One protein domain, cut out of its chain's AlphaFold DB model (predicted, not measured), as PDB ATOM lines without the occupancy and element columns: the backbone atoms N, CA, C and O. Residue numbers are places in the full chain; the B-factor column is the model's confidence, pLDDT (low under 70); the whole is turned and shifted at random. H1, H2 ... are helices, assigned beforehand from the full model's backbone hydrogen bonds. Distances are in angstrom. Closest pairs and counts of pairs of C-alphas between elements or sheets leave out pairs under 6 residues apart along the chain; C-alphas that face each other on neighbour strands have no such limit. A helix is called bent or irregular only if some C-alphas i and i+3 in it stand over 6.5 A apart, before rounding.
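This is residues 64 to 177 of the 177 residues of an uncharacterized protein of Vagococcus entomophilus (UniProt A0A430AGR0). What shape would one see first? A long, kinked helix, H2, makes the core; H1 and H3 each fold back on it as a helical hairpin, and H5 crosses it. H4 runs in towards these helices from the far end of a loop, residues 124 to 135, while residues 169 to 177, of which 169 to 176 belong to H5, stick out. What is it built of? The printed part has 114 residues with five named helices, H1 to H5 in that order, and no named strand; the class is all helix. How compact is it? It is only just compact, close to loose, with a radius of gyration of the C-alphas of 15.5 A and spans of 50 by 40 by 26 A.

How does the printed part open? H1, residues 65 to 81, and the hub H2, residues 86 to 112, form a helical hairpin at a steep tilt of 42 degrees, opposite ways. H2 touches H1 with residues 92 to 103 alone, and the closest C-alphas, of Ser 75 and Leu 96, are 5.3 A apart. What comes next? H3, residues 114 to 123, makes a second helical hairpin with H2, which touches it with residues 103 to 111 alone; the closest C-alphas, of Ser 110 and Ala 120, are 4.8 A apart. H4, residues 136 to 155, is close to H2 but not clearly touching it, with the closest C-alphas, of Phe 99 and Trp 154, 7.1 A apart. How does the last helix stand? H5, residues 157 to 176, touches H2 at a steep tilt of 51 degrees, the same way, with the closest C-alphas, of Val 102 and Gly 161, 4.5 A apart; H5 is apart from H1 and H3, and meets H4 only through their link. Are the helix backbones whole? In H1, H4 and H5 each O i to N i+4 pair is within hydrogen-bond range; in H2 19 of 23 are, and in H3 4 of 6.

Where does H1 begin, and how long are the helices? C-alpha 65 is at (70.755, 4.997, 176.925); H1 is 24.3 A long, H2 37.7 A, H3 14.5 A, H4 29.1 A and H5 28.3 A, with C-alpha 176 at (70.268, 17.639, 195.078). Which helices are uneven? H2 has a kink of 53 degrees near residue 97 and is irregular, with C-alphas 87 and 90 8.3 A apart; H3 is irregular, with C-alphas 115 and 118 8.1 A apart.

How far does it reach? The two C-alphas farthest apart, of Thr 135 and Gly 177, are 51.5 A apart. Which links are long, and is there a cut? The link from H3 to H4 is long, the others are tight, and the printed part has no cut. Where is confidence low? The model's pLDDT is under 70 in residues 83 to 88, 110 to 134 and 176 to 177.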
ATOM      1  N   LYS A  64      68.938   4.113 181.366       84.75
ATOM      2  CA  LYS A  64      69.936   3.601 180.414       84.75
ATOM      3  C   LYS A  64      69.724   4.215 179.029       84.75
ATOM      4  O   LYS A  64      68.592   4.350 178.571       84.75
ATOM      5  N   ARG A  65      70.812   4.474 178.302       84.25
ATOM      6  CA  ARG A  65      70.755   4.997 176.925       84.25
ATOM      7  C   ARG A  65      69.893   4.129 175.996       84.25
ATOM      8  O   ARG A  65      69.119   4.662 175.206       84.25
ATOM      9  N   ASP A  66      69.958   2.806 176.156       80.94
ATOM     10  CA  ASP A  66      69.152   1.849 175.383       80.94
ATOM     11  C   ASP A  66      67.647   2.010 175.603       80.94
ATOM     12  O   ASP A  66      66.860   1.747 174.695       80.94
ATOM     13  N   PHE A  67      67.234   2.416 176.807       85.62
ATOM     14  CA  PHE A  67      65.830   2.675 177.106       85.62
ATOM     15  C   PHE A  67      65.336   3.867 176.287       85.62
ATOM     16  O   PHE A  67      64.347   3.733 175.572       85.62
ATOM     17  N   TRP A  68      66.056   4.993 176.333       87.44
ATOM     18  CA  TRP A  68      65.696   6.201 175.588       87.44
ATOM     19  C   TRP A  68      65.621   5.937 174.091       87.44
ATOM     20  O   TRP A  68      64.641   6.308 173.452       87.44
ATOM     21  N   LEU A  69      66.614   5.231 173.542       88.12
ATOM     22  CA  LEU A  69      66.641   4.891 172.123       88.12
ATOM     23  C   LEU A  69      65.407   4.070 171.718       88.12
ATOM     24  O   LEU A  69      64.738   4.400 170.742       88.12
ATOM     25  N   LYS A  70      65.070   3.029 172.492       85.62
ATOM     26  CA  LYS A  70      63.899   2.176 172.229       85.62
ATOM     27  C   LYS A  70      62.586   2.932 172.408       85.62
ATOM     28  O   LYS A  70      61.687   2.769 171.590       85.62
ATOM     29  N   ALA A  71      62.476   3.756 173.447       86.88
ATOM     30  CA  ALA A  71      61.286   4.549 173.729       86.88
ATOM     31  C   ALA A  71      61.016   5.566 172.613       86.88
ATOM     32  O   ALA A  71      59.892   5.637 172.121       86.88
ATOM     33  N   TYR A  72      62.043   6.290 172.158       89.69
ATOM     34  CA  TYR A  72      61.912   7.220 171.038       89.69
ATOM     35  C   TYR A  72      61.666   6.510 169.710       89.69
ATOM     36  O   TYR A  72      60.826   6.968 168.945       89.69
ATOM     37  N   ALA A  73      62.325   5.378 169.446       87.62
ATOM     38  CA  ALA A  73      62.058   4.586 168.245       87.62
ATOM     39  C   ALA A  73      60.601   4.098 168.204       87.62
ATOM     40  O   ALA A  73      59.937   4.208 167.177       87.62
ATOM     41  N   LEU A  74      60.081   3.620 169.337       84.25
ATOM     42  CA  LEU A  74      58.688   3.203 169.463       84.25
ATOM     43  C   LEU A  74      57.730   4.388 169.281       84.25
ATOM     44  O   LEU A  74      56.756   4.285 168.539       84.25
ATOM     45  N   SER A  75      58.034   5.527 169.904       84.81
ATOM     46  CA  SER A  75      57.264   6.766 169.765       84.81
ATOM     47  C   SER A  75      57.209   7.261 168.316       84.81
ATOM     48  O   SER A  75      56.148   7.612 167.804       84.81
ATOM     49  N   PHE A  76      58.348   7.215 167.623       86.88
ATOM     50  CA  PHE A  76      58.465   7.577 166.217       86.88
ATOM     51  C   PHE A  76      57.674   6.626 165.311       86.88
ATOM     52  O   PHE A  76      56.978   7.085 164.411       86.88
ATOM     53  N   LEU A  77      57.697   5.316 165.580       84.94
ATOM     54  CA  LEU A  77      56.860   4.346 164.865       84.94
ATOM     55  C   LEU A  77      55.364   4.643 165.033       84.94
ATOM     56  O   LEU A  77      54.625   4.593 164.054       84.94
ATOM     57  N   PHE A  78      54.917   4.999 166.241       80.38
ATOM     58  CA  PHE A  78      53.523   5.396 166.476       80.38
ATOM     59  C   PHE A  78      53.157   6.709 165.779       80.38
ATOM     60  O   PHE A  78      52.061   6.827 165.230       80.38
ATOM     61  N   TYR A  79      54.083   7.667 165.744       83.31
ATOM     62  CA  TYR A  79      53.916   8.906 164.992       83.31
ATOM     63  C   TYR A  79      53.768   8.638 163.484       83.31
ATOM     64  O   TYR A  79      52.820   9.123 162.866       83.31
ATOM     65  N   LEU A  80      54.633   7.794 162.905       82.88
ATOM     66  CA  LEU A  80      54.548   7.370 161.502       82.88
ATOM     67  C   LEU A  80      53.265   6.586 161.200       82.88
ATOM     68  O   LEU A  80      52.639   6.810 160.168       82.88
ATOM     69  N   ALA A  81      52.829   5.702 162.099       78.31
ATOM     70  CA  ALA A  81      51.595   4.932 161.924       78.31
ATOM     71  C   ALA A  81      50.337   5.819 161.861       78.31
ATOM     72  O   ALA A  81      49.295   5.390 161.367       78.31
ATOM     73  N   ARG A  82      50.423   7.061 162.350       73.81
ATOM     74  CA  ARG A  82      49.341   8.050 162.327       73.81
ATOM     75  C   ARG A  82      49.436   9.026 161.144       73.81
ATOM     76  O   ARG A  82      48.566   9.894 161.010       73.81
ATOM     77  N   TRP A  83      50.459   8.892 160.296       63.09
ATOM     78  CA  TRP A  83      50.699   9.749 159.134       63.09
ATOM     79  C   TRP A  83      49.530   9.623 158.148       63.09
ATOM     80  O   TRP A  83      49.400   8.652 157.411       63.09
ATOM     81  N   GLY A  84      48.617  10.591 158.209       58.25
ATOM     82  CA  GLY A  84      47.319  10.564 157.530       58.25
ATOM     83  C   GLY A  84      46.281  11.476 158.192       58.25
ATOM     84  O   GLY A  84      45.401  11.994 157.515       58.25
ATOM     85  N   ASN A  85      46.426  11.764 159.493       61.44
ATOM     86  CA  ASN A  85      45.640  12.791 160.189       61.44
ATOM     87  C   ASN A  85      46.463  14.079 160.380       61.44
ATOM     88  O   ASN A  85      47.270  14.188 161.306       61.44
ATOM     89  N   LEU A  86      46.243  15.080 159.519       55.09
ATOM     90  CA  LEU A  86      46.897  16.400 159.596       55.09
ATOM     91  C   LEU A  86      46.617  17.151 160.911       55.09
ATOM     92  O   LEU A  86      47.448  17.936 161.364       55.09
ATOM     93  N   THR A  87      45.491  16.874 161.570       58.84
ATOM     94  CA  THR A  87      45.109  17.465 162.865       58.84
ATOM     95  C   THR A  87      46.064  17.119 164.008       58.84
ATOM     96  O   THR A  87      46.031  17.767 165.050       58.84
ATOM     97  N   THR A  88      46.954  16.141 163.820       62.97
ATOM     98  CA  THR A  88      47.936  15.724 164.828       62.97
ATOM     99  C   THR A  88      49.347  16.284 164.655       62.97
ATOM    100  O   THR A  88      50.239  15.832 165.358       62.97
ATOM    101  N   GLY A  89      49.571  17.284 163.795       73.25
ATOM    102  CA  GLY A  89      50.914  17.822 163.514       73.25
ATOM    103  C   GLY A  89      51.739  18.184 164.762       73.25
ATOM    104  O   GLY A  89      52.712  17.505 165.076       73.25
ATOM    105  N   ILE A  90      51.347  19.230 165.498       79.00
ATOM    106  CA  ILE A  90      52.115  19.716 166.665       79.00
ATOM    107  C   ILE A  90      51.900  18.821 167.889       79.00
ATOM    108  O   ILE A  90      52.862  18.455 168.557       79.00
ATOM    109  N   ILE A  91      50.655  18.423 168.162       78.25
ATOM    110  CA  ILE A  91      50.327  17.568 169.315       78.25
ATOM    111  C   ILE A  91      51.046  16.219 169.205       78.25
ATOM    112  O   ILE A  91      51.620  15.757 170.180       78.25
ATOM    113  N   GLY A  92      51.114  15.631 168.008       78.94
ATOM    114  CA  GLY A  92      51.826  14.377 167.772       78.94
ATOM    115  C   GLY A  92      53.345  14.502 167.911       78.94
ATOM    116  O   GLY A  92      53.984  13.555 168.359       78.94
ATOM    117  N   LEU A  93      53.934  15.658 167.578       84.00
ATOM    118  CA  LEU A  93      55.357  15.928 167.835       84.00
ATOM    119  C   LEU A  93      55.641  16.077 169.332       84.00
ATOM    120  O   LEU A  93      56.644  15.575 169.834       84.00
ATOM    121  N   ILE A  94      54.745  16.751 170.047       84.56
ATOM    122  CA  ILE A  94      54.819  16.900 171.497       84.56
ATOM    123  C   ILE A  94      54.694  15.519 172.161       84.56
ATOM    124  O   ILE A  94      55.565  15.142 172.944       84.56
ATOM    125  N   ASP A  95      53.692  14.721 171.781       84.38
ATOM    126  CA  ASP A  95      53.527  13.335 172.235       84.38
ATOM    127  C   ASP A  95      54.769  12.495 171.938       84.38
ATOM    128  O   ASP A  95      55.199  11.709 172.784       84.38
ATOM    129  N   LEU A  96      55.400  12.702 170.778       86.62
ATOM    130  CA  LEU A  96      56.615  11.990 170.414       86.62
ATOM    131  C   LEU A  96      57.729  12.203 171.446       86.62
ATOM    132  O   LEU A  96      58.382  11.237 171.858       86.62
ATOM    133  N   ILE A  97      57.917  13.457 171.867       88.62
ATOM    134  CA  ILE A  97      58.930  13.876 172.842       88.62
ATOM    135  C   ILE A  97      58.574  13.398 174.254       88.62
ATOM    136  O   ILE A  97      59.463  12.998 175.009       88.62
ATOM    137  N   LEU A  98      57.287  13.437 174.606       88.31
ATOM    138  CA  LEU A  98      56.775  13.151 175.948       88.31
ATOM    139  C   LEU A  98      56.589  11.658 176.238       88.31
ATOM    140  O   LEU A  98      56.616  11.245 177.397       88.31
ATOM    141  N   PHE A  99      56.451  10.828 175.209       86.56
ATOM    142  CA  PHE A  99      56.170   9.403 175.361       86.56
ATOM    143  C   PHE A  99      57.153   8.622 176.258       86.56
ATOM    144  O   PHE A  99      56.688   7.819 177.070       86.56
ATOM    145  N   PRO A 100      58.484   8.836 176.215       85.94
ATOM    146  CA  PRO A 100      59.392   8.150 177.136       85.94
ATOM    147  C   PRO A 100      59.078   8.420 178.614       85.94
ATOM    148  O   PRO A 100      59.234   7.529 179.447       85.94
ATOM    149  N   PHE A 101      58.583   9.618 178.943       87.88
ATOM    150  CA  PHE A 101      58.181   9.978 180.305       87.88
ATOM    151  C   PHE A 101      56.900   9.262 180.725       87.88
ATOM    152  O   PHE A 101      56.787   8.841 181.874       87.88
ATOM    153  N   VAL A 102      55.976   9.039 179.787       86.69
ATOM    154  CA  VAL A 102      54.780   8.213 180.005       86.69
ATOM    155  C   VAL A 102      55.173   6.783 180.370       86.69
ATOM    156  O   VAL A 102      54.627   6.212 181.311       86.69
ATOM    157  N   LEU A 103      56.145   6.206 179.655       83.12
ATOM    158  CA  LEU A 103      56.629   4.852 179.933       83.12
ATOM    159  C   LEU A 103      57.243   4.738 181.327       83.12
ATOM    160  O   LEU A 103      57.029   3.736 182.004       83.12
ATOM    161  N   ILE A 104      57.992   5.754 181.756       83.38
ATOM    162  CA  ILE A 104      58.619   5.746 183.077       83.38
ATOM    163  C   ILE A 104      57.566   5.942 184.171       83.38
ATOM    164  O   ILE A 104      57.564   5.178 185.131       83.38
ATOM    165  N   LEU A 105      56.618   6.867 183.981       83.69
ATOM    166  CA  LEU A 105      55.476   7.053 184.880       83.69
ATOM    167  C   LEU A 105      54.689   5.754 185.064       83.69
ATOM    168  O   LEU A 105      54.340   5.383 186.179       83.69
ATOM    169  N   LEU A 106      54.405   5.054 183.968       80.44
ATOM    170  CA  LEU A 106      53.679   3.794 184.013       80.44
ATOM    171  C   LEU A 106      54.494   2.683 184.673       80.44
ATOM    172  O   LEU A 106      53.938   1.920 185.456       80.44
ATOM    173  N   ALA A 107      55.795   2.593 184.389       76.56
ATOM    174  CA  ALA A 107      56.672   1.633 185.047       76.56
ATOM    175  C   ALA A 107      56.705   1.875 186.565       76.56
ATOM    176  O   ALA A 107      56.531   0.939 187.339       76.56
ATOM    177  N   GLU A 108      56.834   3.122 187.004       73.06
ATOM    178  CA  GLU A 108      56.835   3.477 188.422       73.06
ATOM    179  C   GLU A 108      55.464   3.257 189.081       73.06
ATOM    180  O   GLU A 108      55.369   2.602 190.120       73.06
ATOM    181  N   GLY A 109      54.385   3.713 188.441       73.88
ATOM    182  CA  GLY A 109      53.018   3.504 188.917       73.88
ATOM    183  C   GLY A 109      52.651   2.022 189.018       73.88
ATOM    184  O   GLY A 109      51.991   1.605 189.967       73.88
ATOM    185  N   SER A 110      53.142   1.199 188.089       67.81
ATOM    186  CA  SER A 110      52.934  -0.249 188.122       67.81
ATOM    187  C   SER A 110      53.681  -0.947 189.264       67.81
ATOM    188  O   SER A 110      53.188  -1.942 189.785       67.81
ATOM    189  N   LEU A 111      54.827  -0.409 189.702       66.50
ATOM    190  CA  LEU A 111      55.555  -0.907 190.875       66.50
ATOM    191  C   LEU A 111      54.884  -0.490 192.189       66.50
ATOM    192  O   LEU A 111      54.920  -1.245 193.159       66.50
ATOM    193  N   MET A 112      54.267   0.696 192.230       65.50
ATOM    194  CA  MET A 112      53.540   1.174 193.413       65.50
ATOM    195  C   MET A 112      52.277   0.362 193.695       65.50
ATOM    196  O   MET A 112      51.871   0.235 194.850       65.50
ATOM    197  N   ILE A 113      51.661  -0.207 192.661       64.62
ATOM    198  CA  ILE A 113      50.482  -1.048 192.820       64.62
ATOM    199  C   ILE A 113      50.929  -2.510 192.780       64.62
ATOM    200  O   ILE A 113      50.961  -3.142 191.728       64.62
ATOM    201  N   SER A 114      51.253  -3.066 193.950       54.75
ATOM    202  CA  SER A 114      51.757  -4.443 194.121       54.75
ATOM    203  C   SER A 114      50.872  -5.536 193.500       54.75
ATOM    204  O   SER A 114      51.357  -6.627 193.211       54.75
ATOM    205  N   ASN A 115      49.595  -5.240 193.244       58.88
ATOM    206  CA  ASN A 115      48.635  -6.147 192.608       58.88
ATOM    207  C   ASN A 115      48.697  -6.147 191.064       58.88
ATOM    208  O   ASN A 115      48.020  -6.953 190.432       58.88
ATOM    209  N   PHE A 116      49.500  -5.271 190.450       58.34
ATOM    210  CA  PHE A 116      49.657  -5.142 188.996       58.34
ATOM    211  C   PHE A 116      51.058  -5.537 188.508       58.34
ATOM    212  O   PHE A 116      51.512  -5.032 187.482       58.34
ATOM    213  N   SER A 117      51.742  -6.470 189.180       56.44
ATOM    214  CA  SER A 117      53.051  -6.981 188.729       56.44
ATOM    215  C   SER A 117      53.027  -7.437 187.264       56.44
ATOM    216  O   SER A 117      53.925  -7.107 186.494       56.44
ATOM    217  N   THR A 118      51.934  -8.069 186.833       61.09
ATOM    218  CA  THR A 118      51.714  -8.470 185.439       61.09
ATOM    219  C   THR A 118      51.646  -7.276 184.493       61.09
ATOM    220  O   THR A 118      52.151  -7.356 183.383       61.09
ATOM    221  N   LEU A 119      51.038  -6.166 184.916       60.03
ATOM    222  CA  LEU A 119      50.885  -4.938 184.129       60.03
ATOM    223  C   LEU A 119      52.216  -4.175 184.049       60.03
ATOM    224  O   LEU A 119      52.554  -3.657 182.987       60.03
ATOM    225  N   ALA A 120      53.002  -4.194 185.131       58.75
ATOM    226  CA  ALA A 120      54.380  -3.703 185.161       58.75
ATOM    227  C   ALA A 120      55.257  -4.437 184.145       58.75
ATOM    228  O   ALA A 120      55.936  -3.815 183.328       58.75
ATOM    229  N   ASP A 121      55.178  -5.764 184.152       64.88
ATOM    230  CA  ASP A 121      55.844  -6.650 183.204       64.88
ATOM    231  C   ASP A 121      55.353  -6.429 181.763       64.88
ATOM    232  O   ASP A 121      56.148  -6.378 180.816       64.88
ATOM    233  N   TRP A 122      54.052  -6.183 181.590       61.62
ATOM    234  CA  TRP A 122      53.442  -5.933 180.287       61.62
ATOM    235  C   TRP A 122      53.867  -4.602 179.668       61.62
ATOM    236  O   TRP A 122      54.170  -4.552 178.474       61.62
ATOM    237  N   ILE A 123      53.949  -3.543 180.475       66.44
ATOM    238  CA  ILE A 123      54.367  -2.196 180.060       66.44
ATOM    239  C   ILE A 123      55.888  -2.118 179.877       66.44
ATOM    240  O   ILE A 123      56.374  -1.328 179.064       66.44
ATOM    241  N   ASN A 124      56.661  -2.954 180.576       62.91
ATOM    242  CA  ASN A 124      58.115  -2.929 180.486       62.91
ATOM    243  C   ASN A 124      58.574  -3.186 179.035       62.91
ATOM    244  O   ASN A 124      58.188  -4.193 178.432       62.91
ATOM    245  N   PRO A 125      59.437  -2.344 178.440       53.38
ATOM    246  CA  PRO A 125      59.938  -2.552 177.078       53.38
ATOM    247  C   PRO A 125      60.837  -3.793 176.925       53.38
ATOM    248  O   PRO A 125      61.302  -4.089 175.823       53.38
ATOM    249  N   LYS A 126      61.105  -4.545 178.000       55.91
ATOM    250  CA  LYS A 126      61.797  -5.836 177.926       55.91
ATOM    251  C   LYS A 126      60.936  -6.853 177.162       55.91
ATOM    252  O   LYS A 126      59.971  -7.398 177.680       55.91
ATOM    253  N   MET A 127      61.320  -7.126 175.917       50.19
ATOM    254  CA  MET A 127      60.627  -8.043 174.998       50.19
ATOM    255  C   MET A 127      60.817  -9.538 175.317       50.19
ATOM    256  O   MET A 127      60.223 -10.376 174.645       50.19
ATOM    257  N   ASN A 128      61.597  -9.889 176.344       49.97
ATOM    258  CA  ASN A 128      62.081 -11.258 176.572       49.97
ATOM    259  C   ASN A 128      61.172 -12.107 177.485       49.97
ATOM    260  O   ASN A 128      61.643 -13.065 178.087       49.97
ATOM    261  N   GLN A 129      59.895 -11.751 177.644       56.78
ATOM    262  CA  GLN A 129      58.998 -12.435 178.590       56.78
ATOM    263  C   GLN A 129      58.210 -13.607 177.995       56.78
ATOM    264  O   GLN A 129      57.489 -14.288 178.724       56.78
ATOM    265  N   LEU A 130      58.344 -13.877 176.695       57.03
ATOM    266  CA  LEU A 130      57.779 -15.096 176.128       57.03
ATOM    267  C   LEU A 130      58.550 -16.292 176.685       57.03
ATOM    268  O   LEU A 130      59.739 -16.468 176.415       57.03
ATOM    269  N   LYS A 131      57.863 -17.111 177.485       57.81
ATOM    270  CA  LYS A 131      58.407 -18.382 177.960       57.81
ATOM    271  C   LYS A 131      58.752 -19.252 176.746       57.81
ATOM    272  O   LYS A 131      58.003 -19.284 175.762       57.81
ATOM    273  N   GLN A 132      59.880 -19.960 176.819       52.50
ATOM    274  CA  GLN A 132      60.226 -20.990 175.836       52.50
ATOM    275  C   GLN A 132      59.052 -21.980 175.739       52.50
ATOM    276  O   GLN A 132      58.629 -22.528 176.754       52.50
ATOM    277  N   GLY A 133      58.482 -22.135 174.539       57.34
ATOM    278  CA  GLY A 133      57.303 -22.979 174.290       57.34
ATOM    279  C   GLY A 133      56.014 -22.235 173.917       57.34
ATOM    280  O   GLY A 133      54.998 -22.878 173.669       57.34
ATOM    281  N   THR A 134      56.026 -20.901 173.836       65.25
ATOM    282  CA  THR A 134      54.864 -20.157 173.317       65.25
ATOM    283  C   THR A 134      54.718 -20.405 171.811       65.25
ATOM    284  O   THR A 134      55.676 -20.224 171.062       65.25
ATOM    285  N   THR A 135      53.536 -20.823 171.349       76.19
ATOM    286  CA  THR A 135      53.265 -21.002 169.913       76.19
ATOM    287  C   THR A 135      53.394 -19.672 169.163       76.19
ATOM    288  O   THR A 135      53.143 -18.606 169.730       76.19
ATOM    289  N   ASN A 136      53.732 -19.717 167.869       76.94
ATOM    290  CA  ASN A 136      53.861 -18.516 167.029       76.94
ATOM    291  C   ASN A 136      52.596 -17.631 167.072       76.94
ATOM    292  O   ASN A 136      52.697 -16.408 167.122       76.94
ATOM    293  N   ILE A 137      51.406 -18.242 167.143       79.56
ATOM    294  CA  ILE A 137      50.124 -17.537 167.321       79.56
ATOM    295  C   ILE A 137      50.041 -16.842 168.688       79.56
ATOM    296  O   ILE A 137      49.622 -15.688 168.765       79.56
ATOM    297  N   GLY A 138      50.460 -17.514 169.765       76.19
ATOM    298  CA  GLY A 138      50.459 -16.938 171.109       76.19
ATOM    299  C   GLY A 138      51.389 -15.728 171.218       76.19
ATOM    300  O   GLY A 138      51.023 -14.728 171.831       76.19
ATOM    301  N   ALA A 139      52.545 -15.773 170.550       74.62
ATOM    302  CA  ALA A 139      53.456 -14.635 170.463       74.62
ATOM    303  C   ALA A 139      52.825 -13.446 169.717       74.62
ATOM    304  O   ALA A 139      52.900 -12.318 170.200       74.62
ATOM    305  N   ILE A 140      52.155 -13.687 168.583       79.81
ATOM    306  CA  ILE A 140      51.468 -12.636 167.810       79.81
ATOM    307  C   ILE A 140      50.364 -11.973 168.639       79.81
ATOM    308  O   ILE A 140      50.303 -10.747 168.699       79.81
ATOM    309  N   LEU A 141      49.521 -12.757 169.317       80.19
ATOM    310  CA  LEU A 141      48.461 -12.228 170.182       80.19
ATOM    311  C   LEU A 141      49.038 -11.432 171.361       80.19
ATOM    312  O   LEU A 141      48.544 -10.350 171.684       80.19
ATOM    313  N   TRP A 142      50.122 -11.924 171.965       78.44
ATOM    314  CA  TRP A 142      50.815 -11.228 173.046       78.44
ATOM    315  C   TRP A 142      51.394  -9.886 172.587       78.44
ATOM    316  O   TRP A 142      51.093  -8.850 173.181       78.44
ATOM    317  N   TYR A 143      52.163  -9.860 171.497       78.50
ATOM    318  CA  TYR A 143      52.709  -8.610 170.963       78.50
ATOM    319  C   TYR A 143      51.616  -7.663 170.451       78.50
ATOM    320  O   TYR A 143      51.706  -6.459 170.687       78.50
ATOM    321  N   GLY A 144      50.561  -8.187 169.821       79.31
ATOM    322  CA  GLY A 144      49.416  -7.407 169.348       79.31
ATOM    323  C   GLY A 144      48.671  -6.711 170.488       79.31
ATOM    324  O   GLY A 144      48.431  -5.508 170.427       79.31
ATOM    325  N   SER A 145      48.381  -7.438 171.570       78.19
ATOM    326  CA  SER A 145      47.745  -6.874 172.769       78.19
ATOM    327  C   SER A 145      48.586  -5.762 173.413       78.19
ATOM    328  O   SER A 145      48.064  -4.694 173.737       78.19
ATOM    329  N   LYS A 146      49.908  -5.955 173.491       77.38
ATOM    330  CA  LYS A 146      50.862  -4.945 173.964       77.38
ATOM    331  C   LYS A 146      50.863  -3.696 173.078       77.38
ATOM    332  O   LYS A 146      50.883  -2.579 173.589       77.38
ATOM    333  N   LEU A 147      50.778  -3.868 171.760       76.12
ATOM    334  CA  LEU A 147      50.705  -2.765 170.798       76.12
ATOM    335  C   LEU A 147      49.405  -1.960 170.954       76.12
ATOM    336  O   LEU A 147      49.453  -0.732 170.964       76.12
ATOM    337  N   ILE A 148      48.265  -2.626 171.165       79.50
ATOM    338  CA  ILE A 148      46.969  -1.973 171.437       79.50
ATOM    339  C   ILE A 148      47.031  -1.149 172.726       79.50
ATOM    340  O   ILE A 148      46.590   0.000 172.748       79.50
ATOM    341  N   LEU A 149      47.610  -1.709 173.790       78.81
ATOM    342  CA  LEU A 149      47.773  -1.013 175.062       78.81
ATOM    343  C   LEU A 149      48.664   0.225 174.911       78.81
ATOM    344  O   LEU A 149      48.295   1.304 175.375       78.81
ATOM    345  N   PHE A 150      49.782   0.112 174.191       74.69
ATOM    346  CA  PHE A 150      50.620   1.270 173.882       74.69
ATOM    347  C   PHE A 150      49.895   2.312 173.035       74.69
ATOM    348  O   PHE A 150      50.001   3.495 173.342       74.69
ATOM    349  N   ALA A 151      49.113   1.906 172.034       74.00
ATOM    350  CA  ALA A 151      48.310   2.832 171.239       74.00
ATOM    351  C   ALA A 151      47.265   3.571 172.095       74.00
ATOM    352  O   ALA A 151      47.024   4.761 171.887       74.00
ATOM    353  N   PHE A 152      46.664   2.890 173.077       79.62
ATOM    354  CA  PHE A 152      45.727   3.498 174.021       79.62
ATOM    355  C   PHE A 152      46.423   4.494 174.957       79.62
ATOM    356  O   PHE A 152      45.964   5.624 175.093       79.62
ATOM    357  N   ILE A 153      47.562   4.112 175.538       78.38
ATOM    358  CA  ILE A 153      48.392   4.987 176.381       78.38
ATOM    359  C   ILE A 153      48.834   6.228 175.608       78.38
ATOM    360  O   ILE A 153      48.780   7.336 176.137       78.38
ATOM    361  N   TRP A 154      49.236   6.053 174.350       72.94
ATOM    362  CA  TRP A 154      49.714   7.138 173.501       72.94
ATOM    363  C   TRP A 154      48.638   8.207 173.270       72.94
ATOM    364  O   TRP A 154      48.964   9.384 173.204       72.94
ATOM    365  N   LYS A 155      47.340   7.850 173.255       76.81
ATOM    366  CA  LYS A 155      46.244   8.843 173.180       76.81
ATOM    367  C   LYS A 155      46.190   9.789 174.380       76.81
ATOM    368  O   LYS A 155      45.721  10.913 174.235       76.81
ATOM    369  N   PHE A 156      46.654   9.337 175.540       79.56
ATOM    370  CA  PHE A 156      46.783  10.146 176.752       79.56
ATOM    371  C   PHE A 156      48.229  10.609 176.977       79.56
ATOM    372  O   PHE A 156      48.548  11.128 178.049       79.56
ATOM    373  N   GLY A 157      49.098  10.425 175.974       77.75
ATOM    374  CA  GLY A 157      50.539  10.634 176.053       77.75
ATOM    375  C   GLY A 157      50.909  12.050 176.469       77.75
ATOM    376  O   GLY A 157      51.780  12.216 177.315       77.75
ATOM    377  N   PHE A 158      50.182  13.052 175.980       80.00
ATOM    378  CA  PHE A 158      50.403  14.447 176.338       80.00
ATOM    379  C   PHE A 158      50.261  14.685 177.846       80.00
ATOM    380  O   PHE A 158      51.186  15.156 178.508       80.00
ATOM    381  N   ILE A 159      49.107  14.312 178.405       83.56
ATOM    382  CA  ILE A 159      48.780  14.547 179.817       83.56
ATOM    383  C   ILE A 159      49.684  13.689 180.704       83.56
ATOM    384  O   ILE A 159      50.317  14.196 181.628       83.56
ATOM    385  N   LEU A 160      49.783  12.392 180.402       84.94
ATOM    386  CA  LEU A 160      50.603  11.460 181.174       84.94
ATOM    387  C   LEU A 160      52.093  11.802 181.087       84.94
ATOM    388  O   LEU A 160      52.824  11.626 182.056       84.94
ATOM    389  N   GLY A 161      52.548  12.313 179.949       82.56
ATOM    390  CA  GLY A 161      53.939  12.673 179.733       82.56
ATOM    391  C   GLY A 161      54.326  13.892 180.548       82.56
ATOM    392  O   GLY A 161      55.396  13.895 181.152       82.56
ATOM    393  N   LEU A 162      53.445  14.896 180.634       87.00
ATOM    394  CA  LEU A 162      53.675  16.070 181.476       87.00
ATOM    395  C   LEU A 162      53.729  15.683 182.954       87.00
ATOM    396  O   LEU A 162      54.615  16.138 183.675       87.00
ATOM    397  N   VAL A 163      52.832  14.795 183.393       87.06
ATOM    398  CA  VAL A 163      52.851  14.259 184.762       87.06
ATOM    399  C   VAL A 163      54.146  13.484 185.026       87.06
ATOM    400  O   VAL A 163      54.804  13.729 186.036       87.06
ATOM    401  N   GLY A 164      54.554  12.599 184.113       83.19
ATOM    402  CA  GLY A 164      55.797  11.833 184.236       83.19
ATOM    403  C   GLY A 164      57.039  12.722 184.291       83.19
ATOM    404  O   GLY A 164      57.915  12.521 185.133       83.19
ATOM    405  N   LEU A 165      57.087  13.756 183.450       86.38
ATOM    406  CA  LEU A 165      58.158  14.747 183.455       86.38
ATOM    407  C   LEU A 165      58.203  15.521 184.782       86.38
ATOM    408  O   LEU A 165      59.272  15.669 185.373       86.38
ATOM    409  N   ALA A 166      57.051  15.976 185.280       86.62
ATOM    410  CA  ALA A 166      56.961  16.704 186.542       86.62
ATOM    411  C   ALA A 166      57.439  15.860 187.738       86.62
ATOM    412  O   ALA A 166      58.147  16.374 188.609       86.62
ATOM    413  N   LEU A 167      57.104  14.565 187.771       84.38
ATOM    414  CA  LEU A 167      57.582  13.655 188.815       84.38
ATOM    415  C   LEU A 167      59.100  13.473 188.768       84.38
ATOM    416  O   LEU A 167      59.747  13.604 189.805       84.38
ATOM    417  N   MET A 168      59.687  13.282 187.585       84.00
ATOM    418  CA  MET A 168      61.146  13.182 187.473       84.00
ATOM    419  C   MET A 168      61.865  14.445 187.912       84.00
ATOM    420  O   MET A 168      62.877  14.363 188.602       84.00
ATOM    421  N   LEU A 169      61.360  15.615 187.523       85.94
ATOM    422  CA  LEU A 169      61.950  16.885 187.939       85.94
ATOM    423  C   LEU A 169      61.884  17.049 189.461       85.94
ATOM    424  O   LEU A 169      62.848  17.502 190.081       85.94
ATOM    425  N   ARG A 170      60.774  16.629 190.083       85.62
ATOM    426  CA  ARG A 170      60.636  16.598 191.544       85.62
ATOM    427  C   ARG A 170      61.660  15.661 192.185       85.62
ATOM    428  O   ARG A 170      62.267  16.030 193.189       85.62
ATOM    429  N   ASP A 171      61.847  14.472 191.630       80.94
ATOM    430  CA  ASP A 171      62.759  13.479 192.196       80.94
ATOM    431  C   ASP A 171      64.224  13.883 192.003       80.94
ATOM    432  O   ASP A 171      65.017  13.757 192.934       80.94
ATOM    433  N   LEU A 172      64.569  14.498 190.869       82.06
ATOM    434  CA  LEU A 172      65.882  15.101 190.638       82.06
ATOM    435  C   LEU A 172      66.178  16.210 191.660       82.06
ATOM    436  O   LEU A 172      67.267  16.262 192.232       82.06
ATOM    437  N   LYS A 173      65.190  17.065 191.952       81.81
ATOM    438  CA  LYS A 173      65.317  18.111 192.978       81.81
ATOM    439  C   LYS A 173      65.559  17.520 194.373       81.81
ATOM    440  O   LYS A 173      66.361  18.069 195.120       81.81
ATOM    441  N   ARG A 174      64.916  16.396 194.710       77.44
ATOM    442  CA  ARG A 174      65.108  15.681 195.990       77.44
ATOM    443  C   ARG A 174      66.482  15.031 196.146       77.44
ATOM    444  O   ARG A 174      66.861  14.744 197.270       77.44
ATOM    445  N   MET A 175      67.198  14.752 195.058       74.56
ATOM    446  CA  MET A 175      68.549  14.179 195.130       74.56
ATOM    447  C   MET A 175      69.636  15.245 195.310       74.56
ATOM    448  O   MET A 175      70.744  14.917 195.723       74.56
ATOM    449  N   LYS A 176      69.332  16.508 194.984       63.34
ATOM    450  CA  LYS A 176      70.268  17.639 195.078       63.34
ATOM    451  C   LYS A 176      70.172  18.438 196.378       63.34
ATOM    452  O   LYS A 176      71.093  19.201 196.657       63.34
ATOM    453  N   GLY A 177      69.057  18.331 197.102       51.62
ATOM    454  CA  GLY A 177      68.823  18.998 198.388       51.62
ATOM    455  C   GLY A 177      68.878  18.008 199.532       51.62
ATOM    456  O   GLY A 177      69.494  18.354 200.559       51.62
TER     457      GLY A 177